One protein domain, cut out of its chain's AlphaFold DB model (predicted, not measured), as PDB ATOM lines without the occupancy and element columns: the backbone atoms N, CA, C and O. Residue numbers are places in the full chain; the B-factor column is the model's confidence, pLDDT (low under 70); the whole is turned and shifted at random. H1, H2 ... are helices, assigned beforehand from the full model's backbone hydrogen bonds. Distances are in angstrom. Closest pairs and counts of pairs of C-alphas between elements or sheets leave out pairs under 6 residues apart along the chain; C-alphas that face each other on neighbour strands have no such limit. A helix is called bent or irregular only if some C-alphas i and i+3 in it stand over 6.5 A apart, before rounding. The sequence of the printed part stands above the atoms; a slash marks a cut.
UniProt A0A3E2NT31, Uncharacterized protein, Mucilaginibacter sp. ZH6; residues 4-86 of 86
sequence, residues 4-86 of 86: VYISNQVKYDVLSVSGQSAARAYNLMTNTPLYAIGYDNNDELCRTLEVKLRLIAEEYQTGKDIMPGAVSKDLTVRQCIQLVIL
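This is residues 4 to 86 of the 86 residues of an uncharacterized protein of Mucilaginibacter sp. ZH6 (UniProt A0A3E2NT31). Three helices, H4, H1 and H5, make a small triangular core in which each packs on the other two: H4 and H1 lie side by side running opposite ways, and H5 slants across them. The short helices H2 and H3 sit at the rim, H2 on H1 alone, and a long loop of residues 60 to 76 folds back from the end of H4 to the start of H5. The printed part has 83 residues, with five named helices in the order H1 to H5 and no named strand; the class is all helix. It is compact, with a radius of gyration of the C-alphas of 11.2 A, and rounded, spanning 30 by 26 by 19 A.

H4, the longest helix, holds residues 43 to 59 and runs 24.5 A from C-alpha 43 at (113.996, 81.754, 100.155) to C-alpha 59. H1 holds residues 4 to 17, 20.1 A, beginning at C-alpha 4 at (92.659, 87.901, 116.396). H5 holds residues 77 to 85, 12.6 A, ending at C-alpha 85 at (92.044, 83.393, 107.017). H2 is residues 22 to 27, irregular, with C-alphas 23 and 26 8.6 A apart; H3 is residues 34 to 37.

H1 is the hub, touching three helices, and the packing is mostly crossed. H4 touches H1 at a shallow tilt of 29 degrees, opposite ways; the closest C-alphas, of Val 17 and Leu 45, are 6.3 A apart. H4 touches H5 with residues 53 to 57 alone, closest at the C-alphas of Ala 57 and Val 84, 5.4 A, the same way at a tilt of 37 degrees, only just steep. H1 touches H5 at a steep 56 degrees, opposite ways, closest at the C-alphas of Ser 7 and Ile 81, 5.8 A. H1 and H2 form a helical hairpin, two successive helices running opposite ways; the C-alphas of Tyr 12 and Ala 25 are closest, 4.9 A. H3 is close to H1 but not clearly touching, 7.4 A between the C-alphas of Leu 15 and Ile 37. Every O i to N i+4 pair is within hydrogen-bond range in H1 and H4, 4 of 5 in H5 and 0 of 2 in H2, where 2 of 3 O i to N i+3 pairs are; H3 is too short for an O i to N i+4 pair.

The C-alphas farthest apart, of Asn 41 and Gln 61, are 31.8 A apart. The printed part has no cut; the link from H4 to H5 is long, 17 residues. Mean pLDDT of the printed part is 91.8, and no printed residue is under 70.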
ATOM      1  N   VAL A   4      91.618  87.234 115.606       87.06
ATOM      2  CA  VAL A   4      92.659  87.901 116.396       87.06
ATOM      3  C   VAL A   4      93.741  86.912 116.830       87.06
ATOM      4  O   VAL A   4      94.928  87.226 116.737       87.06
ATOM      5  N   TYR A   5      93.352  85.714 117.260       90.38
ATOM      6  CA  TYR A   5      94.282  84.681 117.703       90.38
ATOM      7  C   TYR A   5      95.123  84.152 116.539       90.38
ATOM      8  O   TYR A   5      96.349  84.172 116.621       90.38
ATOM      9  N   ILE A   6      94.484  83.825 115.410       90.44
ATOM     10  CA  ILE A   6      95.185  83.367 114.199       90.44
ATOM     11  C   ILE A   6      96.137  84.452 113.684       90.44
ATOM     12  O   ILE A   6      97.294  84.178 113.377       90.44
ATOM     13  N   SER A   7      95.694  85.714 113.664       92.81
ATOM     14  CA  SER A   7      96.545  86.840 113.259       92.81
ATOM     15  C   SER A   7      97.777  86.982 114.154       92.81
ATOM     16  O   SER A   7      98.870  87.246 113.659       92.81
ATOM     17  N   ASN A   8      97.620  86.811 115.469       92.94
ATOM     18  CA  ASN A   8      98.739  86.868 116.407       92.94
ATOM     19  C   ASN A   8      99.688  85.676 116.245       92.94
ATOM     20  O   ASN A   8     100.900  85.874 116.316       92.94
ATOM     21  N   GLN A   9      99.162  84.479 115.968       93.75
ATOM     22  CA  GLN A   9      99.970  83.290 115.703       93.75
ATOM     23  C   GLN A   9     100.800  83.449 114.420       93.75
ATOM     24  O   GLN A   9     102.004  83.208 114.431       93.75
ATOM     25  N   VAL A  10     100.208  83.979 113.346       94.94
ATOM     26  CA  VAL A  10     100.941  84.289 112.107       94.94
ATOM     27  C   VAL A  10     102.059  85.301 112.365       94.94
ATOM     28  O   VAL A  10     103.187  85.106 111.921       94.94
ATOM     29  N   LYS A  11     101.787  86.377 113.117       95.12
ATOM     30  CA  LYS A  11     102.824  87.356 113.489       95.12
ATOM     31  C   LYS A  11     103.952  86.721 114.305       95.12
ATOM     32  O   LYS A  11     105.108  87.107 114.142       95.12
ATOM     33  N   TYR A  12     103.616  85.786 115.192       95.75
ATOM     34  CA  TYR A  12     104.593  85.056 115.992       95.75
ATOM     35  C   TYR A  12     105.497  84.208 115.098       95.75
ATOM     36  O   TYR A  12     106.718  84.327 115.195       95.75
ATOM     37  N   ASP A  13     104.917  83.434 114.182       95.50
ATOM     38  CA  ASP A  13     105.672  82.565 113.282       95.50
ATOM     39  C   ASP A  13     106.545  83.358 112.307       95.50
ATOM     40  O   ASP A  13     107.697  82.986 112.096       95.50
ATOM     41  N   VAL A  14     106.061  84.496 111.793       94.88
ATOM     42  CA  VAL A  14     106.872  85.396 110.955       94.88
ATOM     43  C   VAL A  14     108.165  85.795 111.673       94.88
ATOM     44  O   VAL A  14     109.244  85.685 111.087       94.88
ATOM     45  N   LEU A  15     108.071  86.223 112.937       94.62
ATOM     46  CA  LEU A  15     109.235  86.625 113.733       94.62
ATOM     47  C   LEU A  15     110.109  85.425 114.101       94.62
ATOM     48  O   LEU A  15     111.325  85.490 113.932       94.62
ATOM     49  N   SER A  16     109.491  84.331 114.549       94.31
ATOM     50  CA  SER A  16     110.179  83.110 114.975       94.31
ATOM     51  C   SER A  16     111.035  82.519 113.853       94.31
ATOM     52  O   SER A  16     112.216  82.251 114.062       94.31
ATOM     53  N   VAL A  17     110.474  82.398 112.646       94.25
ATOM     54  CA  VAL A  17     111.182  81.877 111.468       94.25
ATOM     55  C   VAL A  17     112.338  82.793 111.068       94.25
ATOM     56  O   VAL A  17     113.421  82.304 110.771       94.25
ATOM     57  N   SER A  18     112.165  84.115 111.146       91.50
ATOM     58  CA  SER A  18     113.257  85.066 110.879       91.50
ATOM     59  C   SER A  18     114.333  85.147 111.974       91.50
ATOM     60  O   SER A  18     115.246  85.966 111.880       91.50
ATOM     61  N   GLY A  19     114.225  84.352 113.045       89.19
ATOM     62  CA  GLY A  19     115.138  84.407 114.189       89.19
ATOM     63  C   GLY A  19     114.997  85.672 115.045       89.19
ATOM     64  O   GLY A  19     115.844  85.940 115.898       89.19
ATOM     65  N   GLN A  20     113.939  86.462 114.840       88.25
ATOM     66  CA  GLN A  20     113.652  87.653 115.632       88.25
ATOM     67  C   GLN A  20     112.905  87.311 116.924       88.25
ATOM     68  O   GLN A  20     112.266  86.267 117.068       88.25
ATOM     69  N   SER A  21     112.947  88.232 117.890       89.25
ATOM     70  CA  SER A  21     112.214  88.060 119.143       89.25
ATOM     71  C   SER A  21     110.701  88.096 118.905       89.25
ATOM     72  O   SER A  21     110.113  89.151 118.675       89.25
ATOM     73  N   ALA A  22     110.051  86.941 119.040       88.69
ATOM     74  CA  ALA A  22     108.600  86.807 118.923       88.69
ATOM     75  C   ALA A  22     107.839  87.162 120.224       88.69
ATOM     76  O   ALA A  22     106.612  87.082 120.272       88.69
ATOM     77  N   ALA A  23     108.541  87.610 121.277       85.12
ATOM     78  CA  ALA A  23     107.968  87.906 122.598       85.12
ATOM     79  C   ALA A  23     106.873  88.991 122.579       85.12
ATOM     80  O   ALA A  23     106.051  89.073 123.491       85.12
ATOM     81  N   ARG A  24     106.858  89.843 121.545       84.25
ATOM     82  CA  ARG A  24     105.843  90.889 121.339       84.25
ATOM     83  C   ARG A  24     105.261  90.860 119.929       84.25
ATOM     84  O   ARG A  24     105.030  91.909 119.336       84.25
ATOM     85  N   ALA A  25     105.009  89.663 119.400       85.56
ATOM     86  CA  ALA A  25     104.479  89.474 118.051       85.56
ATOM     87  C   ALA A  25     103.218  90.300 117.748       85.56
ATOM     88  O   ALA A  25     103.074  90.811 116.645       85.56
ATOM     89  N   TYR A  26     102.345  90.531 118.733       87.00
ATOM     90  CA  TYR A  26     101.147  91.366 118.580       87.00
ATOM     91  C   TYR A  26     101.450  92.809 118.121       87.00
ATOM     92  O   TYR A  26     100.639  93.390 117.395       87.00
ATOM     93  N   ASN A  27     102.628  93.353 118.463       89.19
ATOM     94  CA  ASN A  27     103.083  94.687 118.050       89.19
ATOM     95  C   ASN A  27     103.601  94.739 116.610       89.19
ATOM     96  O   ASN A  27     103.809  95.833 116.085       89.19
ATOM     97  N   LEU A  28     103.821  93.591 115.962       91.25
ATOM     98  CA  LEU A  28     104.249  93.570 114.572       91.25
ATOM     99  C   LEU A  28     103.165  94.217 113.704       91.25
ATOM    100  O   LEU A  28     101.999  93.792 113.704       91.25
ATOM    101  N   MET A  29     103.551  95.271 112.985       92.62
ATOM    102  CA  MET A  29     102.633  95.987 112.111       92.62
ATOM    103  C   MET A  29     102.287  95.114 110.905       92.62
ATOM    104  O   MET A  29     103.132  94.446 110.316       92.62
ATOM    105  N   THR A  30     101.009  95.101 110.529       91.88
ATOM    106  CA  THR A  30     100.540  94.224 109.444       91.88
ATOM    107  C   THR A  30     101.032  94.676 108.066       91.88
ATOM    108  O   THR A  30     101.104  93.872 107.150       91.88
ATOM    109  N   ASN A  31     101.405  95.945 107.904       94.19
ATOM    110  CA  ASN A  31     101.989  96.482 106.675       94.19
ATOM    111  C   ASN A  31     103.508  96.267 106.575       94.19
ATOM    112  O   ASN A  31     104.085  96.658 105.565       94.19
ATOM    113  N   THR A  32     104.160  95.677 107.585       93.94
ATOM    114  CA  THR A  32     105.595  95.404 107.512       93.94
ATOM    115  C   THR A  32     105.861  94.386 106.401       93.94
ATOM    116  O   THR A  32     105.260  93.306 106.423       93.94
ATOM    117  N   PRO A  33     106.728  94.704 105.428       94.56
ATOM    118  CA  PRO A  33     107.132  93.756 104.403       94.56
ATOM    119  C   PRO A  33     108.114  92.728 104.973       94.56
ATOM    120  O   PRO A  33     108.951  93.075 105.806       94.56
ATOM    121  N   LEU A  34     108.042  91.477 104.520       94.31
ATOM    122  CA  LEU A  34     108.863  90.380 105.039       94.31
ATOM    123  C   LEU A  34     110.360  90.613 104.813       94.31
ATOM    124  O   LEU A  34     111.162  90.299 105.694       94.31
ATOM    125  N   TYR A  35     110.752  91.223 103.690       93.69
ATOM    126  CA  TYR A  35     112.150  91.583 103.437       93.69
ATOM    127  C   TYR A  35     112.738  92.464 104.558       93.69
ATOM    128  O   TYR A  35     113.892  92.292 104.932       93.69
ATOM    129  N   ALA A  36     111.940  93.348 105.172       91.69
ATOM    130  CA  ALA A  36     112.392  94.219 106.263       91.69
ATOM    131  C   ALA A  36     112.572  93.477 107.600       91.69
ATOM    132  O   ALA A  36     113.058  94.052 108.570       91.69
ATOM    133  N   ILE A  37     112.167  92.207 107.652       89.88
ATOM    134  CA  ILE A  37     112.214  91.338 108.830       89.88
ATOM    135  C   ILE A  37     113.228  90.195 108.612       89.88
ATOM    136  O   ILE A  37     113.315  89.291 109.428       89.88
ATOM    137  N   GLY A  38     114.030  90.234 107.541       89.44
ATOM    138  CA  GLY A  38     115.109  89.265 107.299       89.44
ATOM    139  C   GLY A  38     114.782  88.143 106.309       89.44
ATOM    140  O   GLY A  38     115.578  87.223 106.163       89.44
ATOM    141  N   TYR A  39     113.649  88.214 105.602       91.62
ATOM    142  CA  TYR A  39     113.324  87.286 104.504       91.62
ATOM    143  C   TYR A  39     113.954  87.696 103.157       91.62
ATOM    144  O   TYR A  39     113.746  87.027 102.149       91.62
ATOM    145  N   ASP A  40     114.689  88.810 103.101       87.44
ATOM    146  CA  ASP A  40     115.184  89.430 101.863       87.44
ATOM    147  C   ASP A  40     116.175  88.558 101.071       87.44
ATOM    148  O   ASP A  40     116.155  88.564  99.834       87.44
ATOM    149  N   ASN A  41     116.995  87.794 101.793       75.56
ATOM    150  CA  ASN A  41     118.117  87.018 101.267       75.56
ATOM    151  C   ASN A  41     117.953  85.505 101.448       75.56
ATOM    152  O   ASN A  41     118.910  84.762 101.228       75.56
ATOM    153  N   ASN A  42     116.782  85.035 101.890       83.69
ATOM    154  CA  ASN A  42     116.614  83.629 102.223       83.69
ATOM    155  C   ASN A  42     115.234  83.074 101.834       83.69
ATOM    156  O   ASN A  42     114.260  83.147 102.588       83.69
ATOM    157  N   ASP A  43     115.182  82.452 100.655       88.31
ATOM    158  CA  ASP A  43     113.996  81.754 100.155       88.31
ATOM    159  C   ASP A  43     113.592  80.570 101.048       88.31
ATOM    160  O   ASP A  43     112.408  80.234 101.116       88.31
ATOM    161  N   GLU A  44     114.538  79.972 101.782       91.88
ATOM    162  CA  GLU A  44     114.287  78.897 102.749       91.88
ATOM    163  C   GLU A  44     113.425  79.385 103.919       91.88
ATOM    164  O   GLU A  44     112.548  78.656 104.386       91.88
ATOM    165  N   LEU A  45     113.590  80.644 104.350       94.00
ATOM    166  CA  LEU A  45     112.718  81.244 105.365       94.00
ATOM    167  C   LEU A  45     111.290  81.376 104.844       94.00
ATOM    168  O   LEU A  45     110.346  81.060 105.565       94.00
ATOM    169  N   CYS A  46     111.119  81.768 103.577       94.31
ATOM    170  CA  CYS A  46     109.797  81.797 102.950       94.31
ATOM    171  C   CYS A  46     109.181  80.389 102.912       94.31
ATOM    172  O   CYS A  46     108.028  80.231 103.306       94.31
ATOM    173  N   ARG A  47     109.953  79.357 102.528       94.94
ATOM    174  CA  ARG A  47     109.483  77.957 102.540       94.94
ATOM    175  C   ARG A  47     109.096  77.493 103.945       94.94
ATOM    176  O   ARG A  47     108.079  76.833 104.132       94.94
ATOM    177  N   THR A  48     109.894  77.854 104.944       95.12
ATOM    178  CA  THR A  48     109.647  77.495 106.345       95.12
ATOM    179  C   THR A  48     108.382  78.171 106.862       95.12
ATOM    180  O   THR A  48     107.559  77.530 107.519       95.12
ATOM    181  N   LEU A  49     108.187  79.447 106.523       95.81
ATOM    182  CA  LEU A  49     106.977  80.177 106.867       95.81
ATOM    183  C   LEU A  49     105.746  79.558 106.190       95.81
ATOM    184  O   LEU A  49     104.740  79.381 106.861       95.81
ATOM    185  N   GLU A  50     105.817  79.142 104.923       95.81
ATOM    186  CA  GLU A  50     104.710  78.433 104.251       95.81
ATOM    187  C   GLU A  50     104.277  77.178 105.009       95.81
ATOM    188  O   GLU A  50     103.082  76.967 105.215       95.81
ATOM    189  N   VAL A  51     105.237  76.365 105.462       95.94
ATOM    190  CA  VAL A  51     104.951  75.164 106.261       95.94
ATOM    191  C   VAL A  51     104.241  75.541 107.560       95.94
ATOM    192  O   VAL A  51     103.239  74.922 107.909       95.94
ATOM    193  N   LYS A  52     104.711  76.581 108.257       95.69
ATOM    194  CA  LYS A  52     104.075  77.078 109.486       95.69
ATOM    195  C   LYS A  52     102.654  77.580 109.245       95.69
ATOM    196  O   LYS A  52     101.738  77.172 109.951       95.69
ATOM    197  N   LEU A  53     102.453  78.400 108.216       95.44
ATOM    198  CA  LEU A  53     101.130  78.915 107.868       95.44
ATOM    199  C   LEU A  53     100.167  77.784 107.488       95.44
ATOM    200  O   LEU A  53      98.995  77.854 107.849       95.44
ATOM    201  N   ARG A  54     100.645  76.735 106.804       95.38
ATOM    202  CA  ARG A  54      99.830  75.556 106.482       95.38
ATOM    203  C   ARG A  54      99.389  74.817 107.744       95.38
ATOM    204  O   ARG A  54      98.209  74.517 107.874       95.38
ATOM    205  N   LEU A  55     100.300  74.605 108.696       94.56
ATOM    206  CA  LEU A  55      99.968  73.990 109.986       94.56
ATOM    207  C   LEU A  55      98.919  74.805 110.751       94.56
ATOM    208  O   LEU A  55      97.962  74.230 111.254       94.56
ATOM    209  N   ILE A  56      99.047  76.137 110.780       93.38
ATOM    210  CA  ILE A  56      98.021  77.023 111.355       93.38
ATOM    211  C   ILE A  56      96.686  76.828 110.617       93.38
ATOM    212  O   ILE A  56      95.643  76.647 111.243       93.38
ATOM    213  N   ALA A  57      96.694  76.877 109.284       92.44
ATOM    214  CA  ALA A  57      95.481  76.756 108.480       92.44
ATOM    215  C   ALA A  57      94.737  75.433 108.742       92.44
ATOM    216  O   ALA A  57      93.502  75.448 108.819       92.44
ATOM    217  N   GLU A  58      95.481  74.337 108.918       92.75
ATOM    218  CA  GLU A  58      94.991  73.006 109.288       92.75
ATOM    219  C   GLU A  58      94.475  72.958 110.736       92.75
ATOM    220  O   GLU A  58      93.339  72.535 110.959       92.75
ATOM    221  N   GLU A  59      95.260  73.439 111.707       91.88
ATOM    222  CA  GLU A  59      94.923  73.441 113.140       91.88
ATOM    223  C   GLU A  59      93.620  74.195 113.413       91.88
ATOM    224  O   GLU A  59      92.757  73.723 114.155       91.88
ATOM    225  N   TYR A  60      93.444  75.349 112.768       90.19
ATOM    226  CA  TYR A  60      92.241  76.157 112.918       90.19
ATOM    227  C   TYR A  60      91.129  75.786 111.926       90.19
ATOM    228  O   TYR A  60      90.058  76.377 111.993       90.19
ATOM    229  N   GLN A  61      91.325  74.810 111.032       90.62
ATOM    230  CA  GLN A  61      90.321  74.379 110.044       90.62
ATOM    231  C   GLN A  61      89.803  75.528 109.159       90.62
ATOM    232  O   GLN A  61      88.615  75.644 108.862       90.62
ATOM    233  N   THR A  62      90.713  76.397 108.724       88.62
ATOM    234  CA  THR A  62      90.396  77.589 107.912       88.62
ATOM    235  C   THR A  62      89.932  77.260 106.489       88.62
ATOM    236  O   THR A  62      89.354  78.112 105.815       88.62
ATOM    237  N   GLY A  63      90.206  76.042 106.009       89.19
ATOM    238  CA  GLY A  63      89.946  75.624 104.630       89.19
ATOM    239  C   GLY A  63      90.918  76.215 103.602       89.19
ATOM    240  O   GLY A  63      90.663  76.109 102.403       89.19
ATOM    241  N   LYS A  64      92.010  76.851 104.048       92.31
ATOM    242  CA  LYS A  64      93.049  77.396 103.169       92.31
ATOM    243  C   LYS A  64      94.115  76.365 102.847       92.31
ATOM    244  O   LYS A  64      94.624  75.692 103.737       92.31
ATOM    245  N   ASP A  65      94.472  76.299 101.568       89.88
ATOM    246  CA  ASP A  65      95.581  75.493 101.073       89.88
ATOM    247  C   ASP A  65      96.733  76.412 100.658       89.88
ATOM    248  O   ASP A  65      96.628  77.202  99.716       89.88
ATOM    249  N   ILE A  66      97.827  76.346 101.413       93.62
ATOM    250  CA  ILE A  66      98.995  77.207 101.231       93.62
ATOM    251  C   ILE A  66     100.045  76.411 100.472       93.62
ATOM    252  O   ILE A  66     100.781  75.600 101.046       93.62
ATOM    253  N   MET A  67     100.105  76.643  99.164       91.06
ATOM    254  CA  MET A  67     101.026  75.958  98.263       91.06
ATOM    255  C   MET A  67     102.472  76.451  98.421       91.06
ATOM    256  O   MET A  67     102.696  77.616  98.761       91.06
ATOM    257  N   PRO A  68     103.472  75.605  98.111       89.75
ATOM    258  CA  PRO A  68     104.838  76.075  97.938       89.75
ATOM    259  C   PRO A  68     104.874  77.166  96.863       89.75
ATOM    260  O   PRO A  68     104.527  76.933  95.710       89.75
ATOM    261  N   GLY A  69     105.268  78.370  97.248       91.50
ATOM    262  CA  GLY A  69     105.389  79.544  96.380       91.50
ATOM    263  C   GLY A  69     104.460  80.665  96.820       91.50
ATOM    264  O   GLY A  69     104.631  81.794  96.372       91.50
ATOM    265  N   ALA A  70     103.508  80.363  97.706       92.75
ATOM    266  CA  ALA A  70     102.531  81.314  98.208       92.75
ATOM    267  C   ALA A  70     103.160  82.444  99.029       92.75
ATOM    268  O   ALA A  70     102.580  83.525  99.083       92.75
ATOM    269  N   VAL A  71     104.324  82.224  99.650       94.44
ATOM    270  CA  VAL A  71     105.052  83.257 100.392       94.44
ATOM    271  C   VAL A  71     106.284  83.702  99.611       94.44
ATOM    272  O   VAL A  71     107.122  82.892  99.203       94.44
ATOM    273  N   SER A  72     106.422  85.019  99.465       93.75
ATOM    274  CA  SER A  72     107.622  85.679  98.956       93.75
ATOM    275  C   SER A  72     108.042  86.820  99.880       93.75
ATOM    276  O   SER A  72     107.234  87.360 100.637       93.75
ATOM    277  N   LYS A  73     109.312  87.226  99.792       91.81
ATOM    278  CA  LYS A  73     109.884  88.342 100.565       91.81
ATOM    279  C   LYS A  73     109.171  89.685 100.367       91.81
ATOM    280  O   LYS A  73     109.248  90.549 101.239       91.81
ATOM    281  N   ASP A  74     108.482  89.847  99.241       93.31
ATOM    282  CA  ASP A  74     107.747  91.062  98.884       93.31
ATOM    283  C   ASP A  74     106.362  91.126  99.540       93.31
ATOM    284  O   ASP A  74     105.705  92.168  99.508       93.31
ATOM    285  N   LEU A  75     105.907  90.028 100.157       95.19
ATOM    286  CA  LEU A  75     104.675  90.039 100.929       95.19
ATOM    287  C   LEU A  75     104.824  90.849 102.209       95.19
ATOM    288  O   LEU A  75     105.887  90.970 102.813       95.19
ATOM    289  N   THR A  76     103.690  91.357 102.661       96.31
ATOM    290  CA  THR A  76     103.516  91.942 103.983       96.31
ATOM    291  C   THR A  76     102.969  90.913 104.960       96.31
ATOM    292  O   THR A  76     102.302  89.950 104.580       96.31
ATOM    293  N   VAL A  77     103.157  91.169 106.253       94.56
ATOM    294  CA  VAL A  77     102.556  90.368 107.332       94.56
ATOM    295  C   VAL A  77     101.036  90.227 107.154       94.56
ATOM    296  O   VAL A  77     100.476  89.162 107.402       94.56
ATOM    297  N   ARG A  78     100.352  91.276 106.674       95.50
ATOM    298  CA  ARG A  78      98.922  91.254 106.338       95.50
ATOM    299  C   ARG A  78      98.607  90.201 105.287       95.50
ATOM    300  O   ARG A  78      97.629  89.482 105.451       95.50
ATOM    301  N   GLN A  79      99.401  90.130 104.224       95.88
ATOM    302  CA  GLN A  79      99.190  89.160 103.153       95.88
ATOM    303  C   GLN A  79      99.428  87.734 103.659       95.88
ATOM    304  O   GLN A  79      98.631  86.856 103.349       95.88
ATOM    305  N   CYS A  80     100.414  87.512 104.535       94.62
ATOM    306  CA  CYS A  80     100.592  86.215 105.199       94.62
ATOM    307  C   CYS A  80      99.379  85.816 106.046       94.62
ATOM    308  O   CYS A  80      98.954  84.668 106.013       94.62
ATOM    309  N   ILE A  81      98.790  86.766 106.781       94.44
ATOM    310  CA  ILE A  81      97.549  86.526 107.530       94.44
ATOM    311  C   ILE A  81      96.419  86.169 106.555       94.44
ATOM    312  O   ILE A  81      95.711  85.191 106.770       94.44
ATOM    313  N   GLN A  82      96.270  86.923 105.462       94.19
ATOM    314  CA  GLN A  82      95.235  86.677 104.455       94.19
ATOM    315  C   GLN A  82      95.326  85.272 103.854       94.19
ATOM    316  O   GLN A  82      94.293  84.634 103.726       94.19
ATOM    317  N   LEU A  83      96.530  84.748 103.602       93.69
ATOM    318  CA  LEU A  83      96.714  83.369 103.123       93.69
ATOM    319  C   LEU A  83      96.093  82.309 104.047       93.69
ATOM    320  O   LEU A  83      95.742  81.232 103.576       93.69
ATOM    321  N   VAL A  84      95.956  82.605 105.342       92.56
ATOM    322  CA  VAL A  84      95.435  81.676 106.352       92.56
ATOM    323  C   VAL A  84      93.945  81.878 106.618       92.56
ATOM    324  O   VAL A  84      93.246  80.908 106.874       92.56
ATOM    325  N   ILE A  85      93.429  83.109 106.586       88.00
ATOM    326  CA  ILE A  85      92.044  83.393 107.017       88.00
ATOM    327  C   ILE A  85      91.116  83.958 105.936       88.00
ATOM    328  O   ILE A  85      89.913  84.015 106.186       88.00
ATOM    329  N   LEU A  86      91.620  84.402 104.776       72.94
ATOM    330  CA  LEU A  86      90.832  85.133 103.769       72.94
ATOM    331  C   LEU A  86      90.904  84.546 102.370       72.94
ATOM    332  O   LEU A  86      91.991  84.169 101.890       72.94
TER     333      LEU A  86